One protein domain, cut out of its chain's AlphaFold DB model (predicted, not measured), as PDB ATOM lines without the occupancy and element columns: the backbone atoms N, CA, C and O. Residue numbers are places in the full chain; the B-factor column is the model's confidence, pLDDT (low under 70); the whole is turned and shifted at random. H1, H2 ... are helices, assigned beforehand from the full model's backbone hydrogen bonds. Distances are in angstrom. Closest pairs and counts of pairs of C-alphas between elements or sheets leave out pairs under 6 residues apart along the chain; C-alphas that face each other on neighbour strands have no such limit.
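What this domain is: This is residues 191 to 318 of the 466 residues of the protein "F-box domain-containing protein" of Orbilia oligospora (UniProt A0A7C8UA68). Two helical hairpins pack crosswise: H1 and H2 make a splayed one, H3 and H4 a side-by-side one, with H1 and H2 each crossing H3. The short H5 packs on residues 290 to 292 of H4, and residues 240 to 245 and 269 to 274 stick out. The printed part has 128 residues with five named helices, H1 to H5 in chain order, and no named strand; its class is all helix. It is compact, with a radius of gyration of the C-alphas of 14.5 A and spans of 42 by 38 by 23 A.

How they stand to each other: H1, residues 193 to 213, and H2, residues 223 to 239, form a hairpin and touch at Lys 207 and Pro 223, their closest C-alphas, 6.4 A apart; the tilt of 38 degrees is only just steep. H3, residues 253 to 267, is about perpendicular to H1 at 76 degrees, touching it with Ala 263 at Ala 202, C-alphas 4.9 A apart. H3 and H4, residues 274 to 292, form a hairpin at a shallow tilt of 18 degrees, opposite ways; the closest C-alphas, of Val 262 and Ala 280, are 5.0 A apart. H5, residues 308 to 318, touches H4 at a steep tilt of 62 degrees, with the C-alphas of Tyr 308 and Leu 291 closest at 5.8 A. H2 and H4 are apart. In the five helices every O i to N i+4 pair is within hydrogen-bond range.

Where its parts are: H1 begins at C-alpha 193 (98.555, -9.112, 73.065) and is 30.6 A long; H2 measures 22.8 A, H3 21.2 A, H4 25.7 A and H5 15.8 A, ending at C-alpha 318 (85.896, -29.898, 45.966).

The domain as a whole: The printed part has no cut. The links H2 to H3 and H4 to H5 are long. The C-alphas farthest apart, of Trp 245 and Phe 272, are 42.6 A apart. pLDDT is under 70 at residues 240 to 250, 268 to 274 and 305 to 306.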
ATOM      1  N   ARG A 191      99.041  -4.242  67.129       87.81
ATOM      2  CA  ARG A 191      98.100  -3.908  68.202       87.81
ATOM      3  C   ARG A 191      98.616  -4.478  69.531       87.81
ATOM      4  O   ARG A 191      99.807  -4.388  69.798       87.81
ATOM      5  N   SER A 192      97.743  -5.018  70.388       89.00
ATOM      6  CA  SER A 192      98.112  -5.550  71.706       89.00
ATOM      7  C   SER A 192      97.950  -7.069  71.802       89.00
ATOM      8  O   SER A 192      97.198  -7.691  71.043       89.00
ATOM      9  N   ARG A 193      98.657  -7.677  72.763       89.81
ATOM     10  CA  ARG A 193      98.555  -9.112  73.065       89.81
ATOM     11  C   ARG A 193      97.168  -9.478  73.589       89.81
ATOM     12  O   ARG A 193      96.626 -10.510  73.211       89.81
ATOM     13  N   GLU A 194      96.576  -8.615  74.406       89.19
ATOM     14  CA  GLU A 194      95.245  -8.810  74.980       89.19
ATOM     15  C   GLU A 194      94.186  -8.883  73.875       89.19
ATOM     16  O   GLU A 194      93.344  -9.778  73.878       89.19
ATOM     17  N   GLU A 195      94.251  -7.988  72.884       88.06
ATOM     18  CA  GLU A 195      93.329  -8.028  71.746       88.06
ATOM     19  C   GLU A 195      93.537  -9.285  70.886       88.06
ATOM     20  O   GLU A 195      92.558  -9.886  70.444       88.06
ATOM     21  N   ALA A 196      94.786  -9.730  70.707       90.31
ATOM     22  CA  ALA A 196      95.097 -10.973  70.001       90.31
ATOM     23  C   ALA A 196      94.426 -12.192  70.662       90.31
ATOM     24  O   ALA A 196      93.821 -13.025  69.982       90.31
ATOM     25  N   ASP A 197      94.482 -12.271  71.993       89.25
ATOM     26  CA  ASP A 197      93.862 -13.347  72.767       89.25
ATOM     27  C   ASP A 197      92.328 -13.297  72.703       89.25
ATOM     28  O   ASP A 197      91.670 -14.339  72.631       89.25
ATOM     29  N   LEU A 198      91.741 -12.098  72.693       89.38
ATOM     30  CA  LEU A 198      90.296 -11.911  72.532       89.38
ATOM     31  C   LEU A 198      89.806 -12.364  71.156       89.38
ATOM     32  O   LEU A 198      88.781 -13.038  71.052       89.38
ATOM     33  N   VAL A 199      90.553 -12.033  70.107       91.38
ATOM     34  CA  VAL A 199      90.251 -12.466  68.740       91.38
ATOM     35  C   VAL A 199      90.353 -13.978  68.618       91.38
ATOM     36  O   VAL A 199      89.442 -14.605  68.082       91.38
ATOM     37  N   HIS A 200      91.407 -14.585  69.161       91.94
ATOM     38  CA  HIS A 200      91.545 -16.036  69.156       91.94
ATOM     39  C   HIS A 200      90.366 -16.726  69.866       91.94
ATOM     40  O   HIS A 200      89.759 -17.639  69.304       91.94
ATOM     41  N   LYS A 201      89.958 -16.234  71.045       90.69
ATOM     42  CA  LYS A 201      88.763 -16.728  71.755       90.69
ATOM     43  C   LYS A 201      87.487 -16.589  70.922       90.69
ATOM     44  O   LYS A 201      86.663 -17.499  70.932       90.69
ATOM     45  N   ALA A 202      87.320 -15.484  70.196       92.94
ATOM     46  CA  ALA A 202      86.175 -15.285  69.309       92.94
ATOM     47  C   ALA A 202      86.158 -16.282  68.144       92.94
ATOM     48  O   ALA A 202      85.110 -16.846  67.841       92.94
ATOM     49  N   LEU A 203      87.313 -16.537  67.524       93.94
ATOM     50  CA  LEU A 203      87.438 -17.521  66.448       93.94
ATOM     51  C   LEU A 203      87.142 -18.944  66.938       93.94
ATOM     52  O   LEU A 203      86.445 -19.685  66.245       93.94
ATOM     53  N   LEU A 204      87.608 -19.313  68.136       92.50
ATOM     54  CA  LEU A 204      87.262 -20.594  68.759       92.50
ATOM     55  C   LEU A 204      85.762 -20.693  69.056       92.50
ATOM     56  O   LEU A 204      85.134 -21.678  68.687       92.50
ATOM     57  N   PHE A 205      85.162 -19.642  69.621       93.25
ATOM     58  CA  PHE A 205      83.720 -19.591  69.874       93.25
ATOM     59  C   PHE A 205      82.895 -19.769  68.587       93.25
ATOM     60  O   PHE A 205      81.921 -20.516  68.554       93.25
ATOM     61  N   MET A 206      83.310 -19.112  67.501       95.25
ATOM     62  CA  MET A 206      82.694 -19.266  66.181       95.25
ATOM     63  C   MET A 206      82.860 -20.677  65.610       95.25
ATOM     64  O   MET A 206      81.932 -21.199  64.992       95.25
ATOM     65  N   LYS A 207      84.039 -21.282  65.792       94.62
ATOM     66  CA  LYS A 207      84.337 -22.649  65.356       94.62
ATOM     67  C   LYS A 207      83.481 -23.670  66.104       94.62
ATOM     68  O   LYS A 207      82.972 -24.587  65.472       94.62
ATOM     69  N   ASP A 208      83.284 -23.500  67.408       93.69
ATOM     70  CA  ASP A 208      82.438 -24.394  68.207       93.69
ATOM     71  C   ASP A 208      80.981 -24.366  67.725       93.69
ATOM     72  O   ASP A 208      80.369 -25.420  67.541       93.69
ATOM     73  N   ASP A 209      80.443 -23.174  67.445       94.50
ATOM     74  CA  ASP A 209      79.097 -23.020  66.875       94.50
ATOM     75  C   ASP A 209      78.992 -23.676  65.487       94.50
ATOM     76  O   ASP A 209      78.032 -24.397  65.200       94.50
ATOM     77  N   TYR A 210      80.024 -23.499  64.651       94.81
ATOM     78  CA  TYR A 210      80.125 -24.130  63.335       94.81
ATOM     79  C   TYR A 210      80.131 -25.662  63.427       94.81
ATOM     80  O   TYR A 210      79.329 -26.311  62.760       94.81
ATOM     81  N   ILE A 211      80.961 -26.238  64.306       92.19
ATOM     82  CA  ILE A 211      81.059 -27.692  64.509       92.19
ATOM     83  C   ILE A 211      79.703 -28.295  64.884       92.19
ATOM     84  O   ILE A 211      79.356 -29.385  64.424       92.19
ATOM     85  N   GLN A 212      78.947 -27.598  65.732       90.75
ATOM     86  CA  GLN A 212      77.659 -28.079  66.223       90.75
ATOM     87  C   GLN A 212      76.562 -27.996  65.159       90.75
ATOM     88  O   GLN A 212      75.745 -28.910  65.059       90.75
ATOM     89  N   LYS A 213      76.527 -26.914  64.376       92.56
ATOM     90  CA  LYS A 213      75.390 -26.609  63.491       92.56
ATOM     91  C   LYS A 213      75.609 -26.978  62.027       92.56
ATOM     92  O   LYS A 213      74.647 -27.285  61.335       92.56
ATOM     93  N   TYR A 214      76.851 -26.979  61.553       92.12
ATOM     94  CA  TYR A 214      77.191 -27.107  60.132       92.12
ATOM     95  C   TYR A 214      77.985 -28.377  59.825       92.12
ATOM     96  O   TYR A 214      78.789 -28.424  58.894       92.12
ATOM     97  N   ARG A 215      77.710 -29.464  60.557       89.12
ATOM     98  CA  ARG A 215      78.367 -30.766  60.358       89.12
ATOM     99  C   ARG A 215      78.281 -31.296  58.920       89.12
ATOM    100  O   ARG A 215      79.181 -32.010  58.477       89.12
ATOM    101  N   HIS A 216      77.229 -30.945  58.186       87.44
ATOM    102  CA  HIS A 216      77.043 -31.296  56.775       87.44
ATOM    103  C   HIS A 216      78.011 -30.562  55.824       87.44
ATOM    104  O   HIS A 216      78.184 -30.993  54.690       87.44
ATOM    105  N   LEU A 217      78.673 -29.488  56.267       89.25
ATOM    106  CA  LEU A 217      79.679 -28.765  55.482       89.25
ATOM    107  C   LEU A 217      81.113 -29.210  55.772       89.25
ATOM    108  O   LEU A 217      81.990 -28.911  54.964       89.25
ATOM    109  N   HIS A 218      81.388 -29.937  56.864       87.31
ATOM    110  CA  HIS A 218      82.787 -30.248  57.195       87.31
ATOM    111  C   HIS A 218      83.543 -31.059  56.129       87.31
ATOM    112  O   HIS A 218      84.765 -30.941  56.076       87.31
ATOM    113  N   PRO A 219      82.881 -31.856  55.265       80.88
ATOM    114  CA  PRO A 219      83.549 -32.503  54.138       80.88
ATOM    115  C   PRO A 219      84.138 -31.566  53.089       80.88
ATOM    116  O   PRO A 219      85.073 -31.965  52.403       80.88
ATOM    117  N   ILE A 220      83.594 -30.353  52.959       80.75
ATOM    118  CA  ILE A 220      84.068 -29.335  52.009       80.75
ATOM    119  C   ILE A 220      84.798 -28.173  52.698       80.75
ATOM    120  O   ILE A 220      85.547 -27.454  52.043       80.75
ATOM    121  N   LEU A 221      84.575 -27.980  54.001       84.94
ATOM    122  CA  LEU A 221      85.242 -26.979  54.830       84.94
ATOM    123  C   LEU A 221      85.452 -27.538  56.240       84.94
ATOM    124  O   LEU A 221      84.579 -27.443  57.100       84.94
ATOM    125  N   GLY A 222      86.615 -28.133  56.496       85.12
ATOM    126  CA  GLY A 222      86.901 -28.703  57.815       85.12
ATOM    127  C   GLY A 222      86.914 -27.637  58.930       85.12
ATOM    128  O   GLY A 222      87.175 -26.467  58.651       85.12
ATOM    129  N   PRO A 223      86.716 -27.994  60.216       87.50
ATOM    130  CA  PRO A 223      86.727 -27.016  61.313       87.50
ATOM    131  C   PRO A 223      88.034 -26.219  61.452       87.50
ATOM    132  O   PRO A 223      88.017 -25.074  61.904       87.50
ATOM    133  N   ASP A 224      89.171 -26.813  61.085       84.00
ATOM    134  CA  ASP A 224      90.465 -26.121  61.080       84.00
ATOM    135  C   ASP A 224      90.591 -25.186  59.871       84.00
ATOM    136  O   ASP A 224      91.035 -24.053  60.018       84.00
ATOM    137  N   GLU A 225      90.097 -25.596  58.698       82.56
ATOM    138  CA  GLU A 225      90.044 -24.730  57.514       82.56
ATOM    139  C   GLU A 225      89.091 -23.549  57.712       82.56
ATOM    140  O   GLU A 225      89.382 -22.436  57.281       82.56
ATOM    141  N   TYR A 226      87.975 -23.772  58.410       89.00
ATOM    142  CA  TYR A 226      87.067 -22.723  58.853       89.00
ATOM    143  C   TYR A 226      87.816 -21.698  59.713       89.00
ATOM    144  O   TYR A 226      87.766 -20.499  59.436       89.00
ATOM    145  N   TYR A 227      88.551 -22.159  60.732       89.38
ATOM    146  CA  TYR A 227      89.347 -21.279  61.585       89.38
ATOM    147  C   TYR A 227      90.382 -20.500  60.765       89.38
ATOM    148  O   TYR A 227      90.463 -19.274  60.870       89.38
ATOM    149  N   ASP A 228      91.114 -21.198  59.896       85.75
ATOM    150  CA  ASP A 228      92.141 -20.613  59.039       85.75
ATOM    151  C   ASP A 228      91.567 -19.554  58.097       85.75
ATOM    152  O   ASP A 228      92.167 -18.494  57.920       85.75
ATOM    153  N   MET A 229      90.394 -19.800  57.513       86.50
ATOM    154  CA  MET A 229      89.715 -18.866  56.618       86.50
ATOM    155  C   MET A 229      89.430 -17.526  57.311       86.50
ATOM    156  O   MET A 229      89.758 -16.466  56.769       86.50
ATOM    157  N   PHE A 230      88.863 -17.555  58.520       89.94
ATOM    158  CA  PHE A 230      88.585 -16.335  59.282       89.94
ATOM    159  C   PHE A 230      89.860 -15.677  59.813       89.94
ATOM    160  O   PHE A 230      89.995 -14.455  59.731       89.94
ATOM    161  N   ALA A 231      90.817 -16.465  60.304       88.25
ATOM    162  CA  ALA A 231      92.097 -15.952  60.777       88.25
ATOM    163  C   ALA A 231      92.861 -15.224  59.656       88.25
ATOM    164  O   ALA A 231      93.342 -14.105  59.845       88.25
ATOM    165  N   ASN A 232      92.916 -15.811  58.461       82.38
ATOM    166  CA  ASN A 232      93.560 -15.201  57.300       82.38
ATOM    167  C   ASN A 232      92.788 -13.964  56.799       82.38
ATOM    168  O   ASN A 232      93.415 -12.963  56.465       82.38
ATOM    169  N   SER A 233      91.447 -13.972  56.818       84.38
ATOM    170  CA  SER A 233      90.631 -12.785  56.491       84.38
ATOM    171  C   SER A 233      90.910 -11.610  57.442       84.38
ATOM    172  O   SER A 233      91.034 -10.463  57.009       84.38
ATOM    173  N   LEU A 234      91.096 -11.875  58.739       87.56
ATOM    174  CA  LEU A 234      91.498 -10.846  59.702       87.56
ATOM    175  C   LEU A 234      92.908 -10.309  59.424       87.56
ATOM    176  O   LEU A 234      93.112  -9.092  59.441       87.56
ATOM    177  N   GLN A 235      93.873 -11.190  59.141       81.00
ATOM    178  CA  GLN A 235      95.222 -10.761  58.767       81.00
ATOM    179  C   GLN A 235      95.190  -9.836  57.545       81.00
ATOM    180  O   GLN A 235      95.829  -8.788  57.560       81.00
ATOM    181  N   ASP A 236      94.399 -10.176  56.533       77.44
ATOM    182  CA  ASP A 236      94.280  -9.421  55.289       77.44
ATOM    183  C   ASP A 236      93.558  -8.086  55.447       77.44
ATOM    184  O   ASP A 236      94.045  -7.057  55.007       77.44
ATOM    185  N   TYR A 237      92.360  -8.063  56.028       79.38
ATOM    186  CA  TYR A 237      91.526  -6.857  55.964       79.38
ATOM    187  C   TYR A 237      91.717  -5.910  57.143       79.38
ATOM    188  O   TYR A 237      91.335  -4.734  57.047       79.38
ATOM    189  N   ILE A 238      92.230  -6.426  58.262       81.25
ATOM    190  CA  ILE A 238      92.323  -5.699  59.529       81.25
ATOM    191  C   ILE A 238      93.773  -5.399  59.896       81.25
ATOM    192  O   ILE A 238      94.050  -4.270  60.304       81.25
ATOM    193  N   LEU A 239      94.679  -6.376  59.768       76.75
ATOM    194  CA  LEU A 239      96.079  -6.207  60.180       76.75
ATOM    195  C   LEU A 239      96.984  -5.701  59.058       76.75
ATOM    196  O   LEU A 239      97.938  -4.974  59.322       76.75
ATOM    197  N   THR A 240      96.702  -6.070  57.811       68.94
ATOM    198  CA  THR A 240      97.549  -5.740  56.662       68.94
ATOM    199  C   THR A 240      96.754  -5.024  55.563       68.94
ATOM    200  O   THR A 240      95.546  -4.822  55.659       68.94
ATOM    201  N   LYS A 241      97.449  -4.535  54.533       64.44
ATOM    202  CA  LYS A 241      96.843  -4.104  53.265       64.44
ATOM    203  C   LYS A 241      97.383  -5.051  52.192       64.44
ATOM    204  O   LYS A 241      98.425  -4.732  51.615       64.44
ATOM    205  N   PRO A 242      96.772  -6.229  51.984       58.66
ATOM    206  CA  PRO A 242      97.312  -7.228  51.081       58.66
ATOM    207  C   PRO A 242      97.379  -6.658  49.661       58.66
ATOM    208  O   PRO A 242      96.597  -5.766  49.297       58.66
ATOM    209  N   PRO A 243      98.320  -7.141  48.841       52.38
ATOM    210  CA  PRO A 243      98.338  -6.788  47.436       52.38
ATOM    211  C   PRO A 243      97.045  -7.276  46.756       52.38
ATOM    212  O   PRO A 243      96.486  -8.312  47.103       52.38
ATOM    213  N   LYS A 244      96.563  -6.506  45.769       50.84
ATOM    214  CA  LYS A 244      95.231  -6.638  45.135       50.84
ATOM    215  C   LYS A 244      94.884  -8.016  44.534       50.84
ATOM    216  O   LYS A 244      93.753  -8.194  44.115       50.84
ATOM    217  N   TRP A 245      95.827  -8.949  44.435       52.19
ATOM    218  CA  TRP A 245      95.654 -10.228  43.740       52.19
ATOM    219  C   TRP A 245      95.300 -11.416  44.660       52.19
ATOM    220  O   TRP A 245      95.106 -12.514  44.153       52.19
ATOM    221  N   GLU A 246      95.189 -11.231  45.986       48.38
ATOM    222  CA  GLU A 246      94.928 -12.332  46.945       48.38
ATOM    223  C   GLU A 246      93.476 -12.468  47.464       48.38
ATOM    224  O   GLU A 246      93.223 -13.273  48.364       48.38
ATOM    225  N   THR A 247      92.493 -11.729  46.938       50.44
ATOM    226  CA  THR A 247      91.224 -11.509  47.669       50.44
ATOM    227  C   THR A 247      89.994 -12.331  47.265       50.44
ATOM    228  O   THR A 247      88.951 -12.142  47.882       50.44
ATOM    229  N   ASP A 248      90.066 -13.264  46.317       51.09
ATOM    230  CA  ASP A 248      88.824 -13.795  45.713       51.09
ATOM    231  C   ASP A 248      88.172 -14.994  46.434       51.09
ATOM    232  O   ASP A 248      87.092 -15.423  46.048       51.09
ATOM    233  N   SER A 249      88.771 -15.530  47.506       55.28
ATOM    234  CA  SER A 249      88.246 -16.717  48.223       55.28
ATOM    235  C   SER A 249      88.057 -16.525  49.732       55.28
ATOM    236  O   SER A 249      87.919 -17.497  50.474       55.28
ATOM    237  N   ARG A 250      88.084 -15.278  50.220       69.81
ATOM    238  CA  ARG A 250      88.052 -14.971  51.658       69.81
ATOM    239  C   ARG A 250      86.774 -14.208  52.030       69.81
ATOM    240  O   ARG A 250      86.293 -13.421  51.216       69.81
ATOM    241  N   PRO A 251      86.239 -14.391  53.256       77.69
ATOM    242  CA  PRO A 251      85.102 -13.614  53.740       77.69
ATOM    243  C   PRO A 251      85.361 -12.116  53.619       77.69
ATOM    244  O   PRO A 251      86.473 -11.667  53.903       77.69
ATOM    245  N   SER A 252      84.339 -11.346  53.247       79.25
ATOM    246  CA  SER A 252      84.482  -9.913  52.996       79.25
ATOM    247  C   SER A 252      85.016  -9.131  54.203       79.25
ATOM    248  O   SER A 252      84.872  -9.515  55.367       79.25
ATOM    249  N   LYS A 253      85.552  -7.931  53.943       82.44
ATOM    250  CA  LYS A 253      85.963  -6.988  55.000       82.44
ATOM    251  C   LYS A 253      84.843  -6.691  56.010       82.44
ATOM    252  O   LYS A 253      85.136  -6.366  57.160       82.44
ATOM    253  N   ALA A 254      83.576  -6.764  55.595       83.00
ATOM    254  CA  ALA A 254      82.437  -6.609  56.497       83.00
ATOM    255  C   ALA A 254      82.393  -7.745  57.530       83.00
ATOM    256  O   ALA A 254      82.332  -7.468  58.723       83.00
ATOM    257  N   ILE A 255      82.544  -8.994  57.085       84.25
ATOM    258  CA  ILE A 255      82.596 -10.163  57.967       84.25
ATOM    259  C   ILE A 255      83.808 -10.098  58.903       84.25
ATOM    260  O   ILE A 255      83.658 -10.313  60.103       84.25
ATOM    261  N   ALA A 256      84.986  -9.703  58.410       86.00
ATOM    262  CA  ALA A 256      86.164  -9.513  59.265       86.00
ATOM    263  C   ALA A 256      85.917  -8.485  60.392       86.00
ATOM    264  O   ALA A 256      86.362  -8.665  61.526       86.00
ATOM    265  N   LYS A 257      85.159  -7.413  60.116       88.44
ATOM    266  CA  LYS A 257      84.735  -6.448  61.146       88.44
ATOM    267  C   LYS A 257      83.712  -7.039  62.115       88.44
ATOM    268  O   LYS A 257      83.752  -6.694  63.294       88.44
ATOM    269  N   ASP A 258      82.810  -7.896  61.650       91.44
ATOM    270  CA  ASP A 258      81.825  -8.556  62.510       91.44
ATOM    271  C   ASP A 258      82.496  -9.540  63.481       91.44
ATOM    272  O   ASP A 258      82.143  -9.555  64.658       91.44
ATOM    273  N   VAL A 259      83.560 -10.236  63.064       91.81
ATOM    274  CA  VAL A 259      84.403 -11.043  63.973       91.81
ATOM    275  C   VAL A 259      84.993 -10.187  65.101       91.81
ATOM    276  O   VAL A 259      84.984 -10.590  66.263       91.81
ATOM    277  N   MET A 260      85.429  -8.958  64.807       90.44
ATOM    278  CA  MET A 260      85.898  -8.036  65.852       90.44
ATOM    279  C   MET A 260      84.784  -7.607  66.814       90.44
ATOM    280  O   MET A 260      85.060  -7.349  67.985       90.44
ATOM    281  N   LYS A 261      83.527  -7.530  66.358       91.69
ATOM    282  CA  LYS A 261      82.384  -7.285  67.253       91.69
ATOM    283  C   LYS A 261      82.162  -8.476  68.182       91.69
ATOM    284  O   LYS A 261      81.950  -8.253  69.368       91.69
ATOM    285  N   VAL A 262      82.288  -9.709  67.677       91.38
ATOM    286  CA  VAL A 262      82.253 -10.925  68.511       91.38
ATOM    287  C   VAL A 262      83.349 -10.865  69.578       91.38
ATOM    288  O   VAL A 262      83.048 -11.016  70.758       91.38
ATOM    289  N   ALA A 263      84.592 -10.559  69.193       91.00
ATOM    290  CA  ALA A 263      85.708 -10.432  70.133       91.00
ATOM    291  C   ALA A 263      85.439  -9.391  71.230       91.00
ATOM    292  O   ALA A 263      85.643  -9.679  72.404       91.00
ATOM    293  N   LYS A 264      84.901  -8.219  70.870       88.56
ATOM    294  CA  LYS A 264      84.513  -7.178  71.837       88.56
ATOM    295  C   LYS A 264      83.386  -7.626  72.765       88.56
ATOM    296  O   LYS A 264      83.492  -7.435  73.970       88.56
ATOM    297  N   SER A 265      82.340  -8.265  72.235       86.88
ATOM    298  CA  SER A 265      81.249  -8.813  73.054       86.88
ATOM    299  C   SER A 265      81.737  -9.855  74.067       86.88
ATOM    300  O   SER A 265      81.108 -10.020  75.108       86.88
ATOM    301  N   LEU A 266      82.851 -10.540  73.786       83.88
ATOM    302  CA  LEU A 266      83.466 -11.531  74.673       83.88
ATOM    303  C   LEU A 266      84.553 -10.953  75.606       83.88
ATOM    304  O   LEU A 266      85.011 -11.671  76.495       83.88
ATOM    305  N   ALA A 267      84.984  -9.702  75.406       77.06
ATOM    306  CA  ALA A 267      86.127  -9.098  76.098       77.06
ATOM    307  C   ALA A 267      85.814  -8.567  77.495       77.06
ATOM    308  O   ALA A 267      86.631  -8.698  78.406       77.06
ATOM    309  N   ASP A 268      84.629  -7.994  77.674       60.69
ATOM    310  CA  ASP A 268      84.261  -7.392  78.942       60.69
ATOM    311  C   ASP A 268      83.867  -8.508  79.921       60.69
ATOM    312  O   ASP A 268      82.914  -9.264  79.707       60.69
ATOM    313  N   GLY A 269      84.667  -8.651  80.977       52.53
ATOM    314  CA  GLY A 269      84.711  -9.806  81.867       52.53
ATOM    315  C   GLY A 269      83.355 -10.258  82.404       52.53
ATOM    316  O   GLY A 269      82.698  -9.541  83.143       52.53
ATOM    317  N   HIS A 270      82.950 -11.454  81.992       50.72
ATOM    318  CA  HIS A 270      82.550 -12.597  82.817       50.72
ATOM    319  C   HIS A 270      82.112 -13.677  81.824       50.72
ATOM    320  O   HIS A 270      81.097 -13.549  81.152       50.72
ATOM    321  N   PHE A 271      82.879 -14.763  81.714       49.84
ATOM    322  CA  PHE A 271      82.621 -15.848  80.752       49.84
ATOM    323  C   PHE A 271      81.240 -16.524  80.944       49.84
ATOM    324  O   PHE A 271      80.785 -17.264  80.071       49.84
ATOM    325  N   PHE A 272      80.575 -16.236  82.072       51.59
ATOM    326  CA  PHE A 272      79.243 -16.692  82.475       51.59
ATOM    327  C   PHE A 272      78.121 -15.658  82.267       51.59
ATOM    328  O   PHE A 272      76.967 -15.960  82.568       51.59
ATOM    329  N   ASP A 273      78.409 -14.461  81.743       62.84
ATOM    330  CA  ASP A 273      77.361 -13.487  81.435       62.84
ATOM    331  C   ASP A 273      76.554 -13.944  80.206       62.84
ATOM    332  O   ASP A 273      76.974 -13.848  79.045       62.84
ATOM    333  N   SER A 274      75.373 -14.505  80.487       69.75
ATOM    334  CA  SER A 274      74.488 -15.104  79.488       69.75
ATOM    335  C   SER A 274      74.038 -14.111  78.413       69.75
ATOM    336  O   SER A 274      73.780 -14.522  77.280       69.75
ATOM    337  N   TRP A 275      73.963 -12.811  78.723       78.31
ATOM    338  CA  TRP A 275      73.503 -11.803  77.769       78.31
ATOM    339  C   TRP A 275      74.560 -11.513  76.697       78.31
ATOM    340  O   TRP A 275      74.253 -11.516  75.503       78.31
ATOM    341  N   ARG A 276      75.826 -11.369  77.096       76.19
ATOM    342  CA  ARG A 276      76.938 -11.123  76.163       76.19
ATOM    343  C   ARG A 276      77.181 -12.300  75.231       76.19
ATOM    344  O   ARG A 276      77.328 -12.113  74.023       76.19
ATOM    345  N   ARG A 277      77.117 -13.528  75.757       82.69
ATOM    346  CA  ARG A 277      77.146 -14.742  74.925       82.69
ATOM    347  C   ARG A 277      75.986 -14.793  73.936       82.69
ATOM    348  O   ARG A 277      76.201 -15.192  72.795       82.69
ATOM    349  N   LYS A 278      74.778 -14.366  74.324       85.94
ATOM    350  CA  LYS A 278      73.639 -14.263  73.395       85.94
ATOM    351  C   LYS A 278      73.905 -13.243  72.288       85.94
ATOM    352  O   LYS A 278      73.614 -13.534  71.131       85.94
ATOM    353  N   GLN A 279      74.493 -12.090  72.611       87.69
ATOM    354  CA  GLN A 279      74.859 -11.086  71.608       87.69
ATOM    355  C   GLN A 279      75.925 -11.617  70.640       87.69
ATOM    356  O   GLN A 279      75.737 -11.528  69.428       87.69
ATOM    357  N   ALA A 280      76.995 -12.229  71.157       91.00
ATOM    358  CA  ALA A 280      78.014 -12.884  70.342       91.00
ATOM    359  C   ALA A 280      77.386 -13.959  69.439       91.00
ATOM    360  O   ALA A 280      77.581 -13.926  68.231       91.00
ATOM    361  N   SER A 281      76.547 -14.839  69.994       91.94
ATOM    362  CA  SER A 281      75.846 -15.893  69.240       91.94
ATOM    363  C   SER A 281      74.957 -15.334  68.129       91.94
ATOM    364  O   SER A 281      74.866 -15.930  67.060       91.94
ATOM    365  N   LYS A 282      74.306 -14.184  68.356       93.19
ATOM    366  CA  LYS A 282      73.502 -13.508  67.330       93.19
ATOM    367  C   LYS A 282      74.375 -13.052  66.160       93.19
ATOM    368  O   LYS A 282      74.031 -13.332  65.019       93.19
ATOM    369  N   ILE A 283      75.515 -12.421  66.447       94.62
ATOM    370  CA  ILE A 283      76.462 -11.977  65.415       94.62
ATOM    371  C   ILE A 283      77.046 -13.185  64.669       94.62
ATOM    372  O   ILE A 283      77.113 -13.170  63.446       94.62
ATOM    373  N   VAL A 284      77.420 -14.254  65.381       94.94
ATOM    374  CA  VAL A 284      77.917 -15.495  64.760       94.94
ATOM    375  C   VAL A 284      76.869 -16.102  63.829       94.94
ATOM    376  O   VAL A 284      77.187 -16.404  62.683       94.94
ATOM    377  N   LYS A 285      75.607 -16.181  64.268       93.75
ATOM    378  CA  LYS A 285      74.498 -16.646  63.427       93.75
ATOM    379  C   LYS A 285      74.327 -15.781  62.174       93.75
ATOM    380  O   LYS A 285      74.105 -16.318  61.096       93.75
ATOM    381  N   GLU A 286      74.435 -14.458  62.293       92.62
ATOM    382  CA  GLU A 286      74.367 -13.542  61.145       92.62
ATOM    383  C   GLU A 286      75.529 -13.768  60.164       92.62
ATOM    384  O   GLU A 286      75.300 -13.828  58.955       92.62
ATOM    385  N   ILE A 287      76.756 -13.952  60.666       93.12
ATOM    386  CA  ILE A 287      77.930 -14.283  59.844       93.12
ATOM    387  C   ILE A 287      77.714 -15.610  59.108       93.12
ATOM    388  O   ILE A 287      77.905 -15.672  57.895       93.12
ATOM    389  N   HIS A 288      77.312 -16.667  59.818       93.44
ATOM    390  CA  HIS A 288      77.104 -17.979  59.208       93.44
ATOM    391  C   HIS A 288      75.969 -17.968  58.195       93.44
ATOM    392  O   HIS A 288      76.147 -18.491  57.104       93.44
ATOM    393  N   ASN A 289      74.846 -17.313  58.489       90.19
ATOM    394  CA  ASN A 289      73.739 -17.211  57.543       90.19
ATOM    395  C   ASN A 289      74.155 -16.505  56.243       90.19
ATOM    396  O   ASN A 289      73.723 -16.921  55.172       90.19
ATOM    397  N   ARG A 290      75.020 -15.483  56.322       88.44
ATOM    398  CA  ARG A 290      75.551 -14.762  55.150       88.44
ATOM    399  C   ARG A 290      76.545 -15.565  54.313       88.44
ATOM    400  O   ARG A 290      76.731 -15.238  53.151       88.44
ATOM    401  N   LEU A 291      77.208 -16.562  54.899       88.44
ATOM    402  CA  LEU A 291      78.208 -17.385  54.208       88.44
ATOM    403  C   LEU A 291      77.661 -18.744  53.764       88.44
ATOM    404  O   LEU A 291      78.076 -19.272  52.739       88.44
ATOM    405  N   PHE A 292      76.764 -19.325  54.559       89.25
ATOM    406  CA  PHE A 292      76.383 -20.735  54.492       89.25
ATOM    407  C   PHE A 292      74.878 -20.976  54.567       89.25
ATOM    408  O   PHE A 292      74.456 -22.116  54.405       89.25
ATOM    409  N   THR A 293      74.062 -19.939  54.782       87.88
ATOM    410  CA  THR A 293      72.606 -20.033  55.008       87.88
ATOM    411  C   THR A 293      72.220 -20.735  56.310       87.88
ATOM    412  O   THR A 293      73.075 -21.060  57.136       87.88
ATOM    413  N   ASP A 294      70.916 -20.899  56.535       88.75
ATOM    414  CA  ASP A 294      70.395 -21.601  57.705       88.75
ATOM    415  C   ASP A 294      70.730 -23.104  57.603       88.75
ATOM    416  O   ASP A 294      70.374 -23.739  56.611       88.75
ATOM    417  N   PRO A 295      71.374 -23.709  58.615       87.56
ATOM    418  CA  PRO A 295      71.765 -25.116  58.569       87.56
ATOM    419  C   PRO A 295      70.568 -26.078  58.602       87.56
ATOM    420  O   PRO A 295      70.703 -27.230  58.202       87.56
ATOM    421  N   THR A 296      69.408 -25.632  59.092       86.00
ATOM    422  CA  THR A 296      68.171 -26.432  59.149       86.00
ATOM    423  C   THR A 296      67.376 -26.378  57.849       86.00
ATOM    424  O   THR A 296      66.555 -27.252  57.582       86.00
ATOM    425  N   ASN A 297      67.629 -25.357  57.031       85.19
ATOM    426  CA  ASN A 297      67.007 -25.150  55.734       85.19
ATOM    427  C   ASN A 297      68.065 -24.605  54.773       85.19
ATOM    428  O   ASN A 297      68.073 -23.418  54.436       85.19
ATOM    429  N   PHE A 298      68.994 -25.484  54.395       85.00
ATOM    430  CA  PHE A 298      70.154 -25.127  53.590       85.00
ATOM    431  C   PHE A 298      69.720 -24.721  52.176       85.00
ATOM    432  O   PHE A 298      69.296 -25.548  51.363       85.00
ATOM    433  N   ARG A 299      69.809 -23.420  51.894       81.88
ATOM    434  CA  ARG A 299      69.328 -22.798  50.653       81.88
ATOM    435  C   ARG A 299      70.401 -21.905  50.036       81.88
ATOM    436  O   ARG A 299      70.203 -20.690  49.984       81.88
ATOM    437  N   PRO A 300      71.537 -22.474  49.589       78.69
ATOM    438  CA  PRO A 300      72.676 -21.709  49.078       78.69
ATOM    439  C   PRO A 300      72.293 -20.776  47.924       78.69
ATOM    440  O   PRO A 300      72.957 -19.765  47.724       78.69
ATOM    441  N   GLU A 301      71.184 -21.061  47.230       73.00
ATOM    442  CA  GLU A 301      70.592 -20.188  46.217       73.00
ATOM    443  C   GLU A 301      70.180 -18.784  46.703       73.00
ATOM    444  O   GLU A 301      69.952 -17.907  45.876       73.00
ATOM    445  N   LEU A 302      70.075 -18.568  48.018       79.00
ATOM    446  CA  LEU A 302      69.679 -17.296  48.636       79.00
ATOM    447  C   LEU A 302      70.862 -16.429  49.096       79.00
ATOM    448  O   LEU A 302      70.645 -15.407  49.743       79.00
ATOM    449  N   LEU A 303      72.104 -16.856  48.860       79.19
ATOM    450  CA  LEU A 303      73.286 -16.109  49.289       79.19
ATOM    451  C   LEU A 303      73.604 -14.952  48.326       79.19
ATOM    452  O   LEU A 303      73.595 -15.127  47.109       79.19
ATOM    453  N   ASP A 304      73.975 -13.796  48.883       74.56
ATOM    454  CA  ASP A 304      74.276 -12.570  48.131       74.56
ATOM    455  C   ASP A 304      75.784 -12.321  47.931       74.56
ATOM    456  O   ASP A 304      76.638 -12.754  48.715       74.56
ATOM    457  N   TYR A 305      76.136 -11.576  46.873       66.31
ATOM    458  CA  TYR A 305      77.514 -11.124  46.606       66.31
ATOM    459  C   TYR A 305      77.982 -10.118  47.670       66.31
ATOM    460  O   TYR A 305      77.207  -9.238  48.050       66.31
ATOM    461  N   PRO A 306      79.257 -10.145  48.109       69.44
ATOM    462  CA  PRO A 306      80.346 -11.048  47.708       69.44
ATOM    463  C   PRO A 306      80.429 -12.343  48.526       69.44
ATOM    464  O   PRO A 306      81.238 -13.209  48.207       69.44
ATOM    465  N   ASP A 307      79.640 -12.478  49.589       72.75
ATOM    466  CA  ASP A 307      79.847 -13.516  50.600       72.75
ATOM    467  C   ASP A 307      79.447 -14.923  50.096       72.75
ATOM    468  O   ASP A 307      80.080 -15.903  50.498       72.75
ATOM    469  N   TYR A 308      78.516 -15.042  49.132       73.50
ATOM    470  CA  TYR A 308      78.195 -16.336  48.495       73.50
ATOM    471  C   TYR A 308      79.387 -16.985  47.777       73.50
ATOM    472  O   TYR A 308      79.442 -18.215  47.671       73.50
ATOM    473  N   HIS A 309      80.364 -16.189  47.308       73.56
ATOM    474  CA  HIS A 309      81.533 -16.726  46.610       73.56
ATOM    475  C   HIS A 309      82.352 -17.669  47.486       73.56
ATOM    476  O   HIS A 309      82.974 -18.582  46.955       73.56
ATOM    477  N   VAL A 310      82.325 -17.505  48.813       80.69
ATOM    478  CA  VAL A 310      83.068 -18.375  49.732       80.69
ATOM    479  C   VAL A 310      82.571 -19.816  49.624       80.69
ATOM    480  O   VAL A 310      83.351 -20.714  49.307       80.69
ATOM    481  N   LEU A 311      81.272 -20.043  49.839       82.50
ATOM    482  CA  LEU A 311      80.680 -21.378  49.741       82.50
ATOM    483  C   LEU A 311      80.796 -21.934  48.318       82.50
ATOM    484  O   LEU A 311      81.139 -23.101  48.140       82.50
ATOM    485  N   PHE A 312      80.579 -21.088  47.311       78.31
ATOM    486  CA  PHE A 312      80.707 -21.477  45.913       78.31
ATOM    487  C   PHE A 312      82.118 -21.970  45.562       78.31
ATOM    488  O   PHE A 312      82.279 -23.066  45.029       78.31
ATOM    489  N   THR A 313      83.157 -21.203  45.900       76.38
ATOM    490  CA  THR A 313      84.551 -21.585  45.639       76.38
ATOM    491  C   THR A 313      84.929 -22.873  46.366       76.38
ATOM    492  O   THR A 313      85.674 -23.681  45.812       76.38
ATOM    493  N   LEU A 314      84.415 -23.099  47.579       79.75
ATOM    494  CA  LEU A 314      84.635 -24.350  48.312       79.75
ATOM    495  C   LEU A 314      84.011 -25.547  47.583       79.75
ATOM    496  O   LEU A 314      84.684 -26.561  47.391       79.75
ATOM    497  N   ILE A 315      82.766 -25.407  47.122       79.00
ATOM    498  CA  ILE A 315      82.056 -26.442  46.362       79.00
ATOM    499  C   ILE A 315      82.777 -26.737  45.046       79.00
ATOM    500  O   ILE A 315      83.118 -27.891  44.799       79.00
ATOM    501  N   GLU A 316      83.081 -25.719  44.237       73.38
ATOM    502  CA  GLU A 316      83.767 -25.887  42.947       73.38
ATOM    503  C   GLU A 316      85.161 -26.498  43.116       73.38
ATOM    504  O   GLU A 316      85.559 -27.387  42.365       73.38
ATOM    505  N   ARG A 317      85.911 -26.080  44.141       70.94
ATOM    506  CA  ARG A 317      87.227 -26.663  44.429       70.94
ATOM    507  C   ARG A 317      87.117 -28.138  44.791       70.94
ATOM    508  O   ARG A 317      87.958 -28.926  44.357       70.94
ATOM    509  N   HIS A 318      86.123 -28.508  45.592       70.19
ATOM    510  CA  HIS A 318      85.896 -29.898  45.966       70.19
ATOM    511  C   HIS A 318      85.399 -30.725  44.764       70.19
ATOM    512  O   HIS A 318      85.824 -31.867  44.578       70.19
TER     513      HIS A 318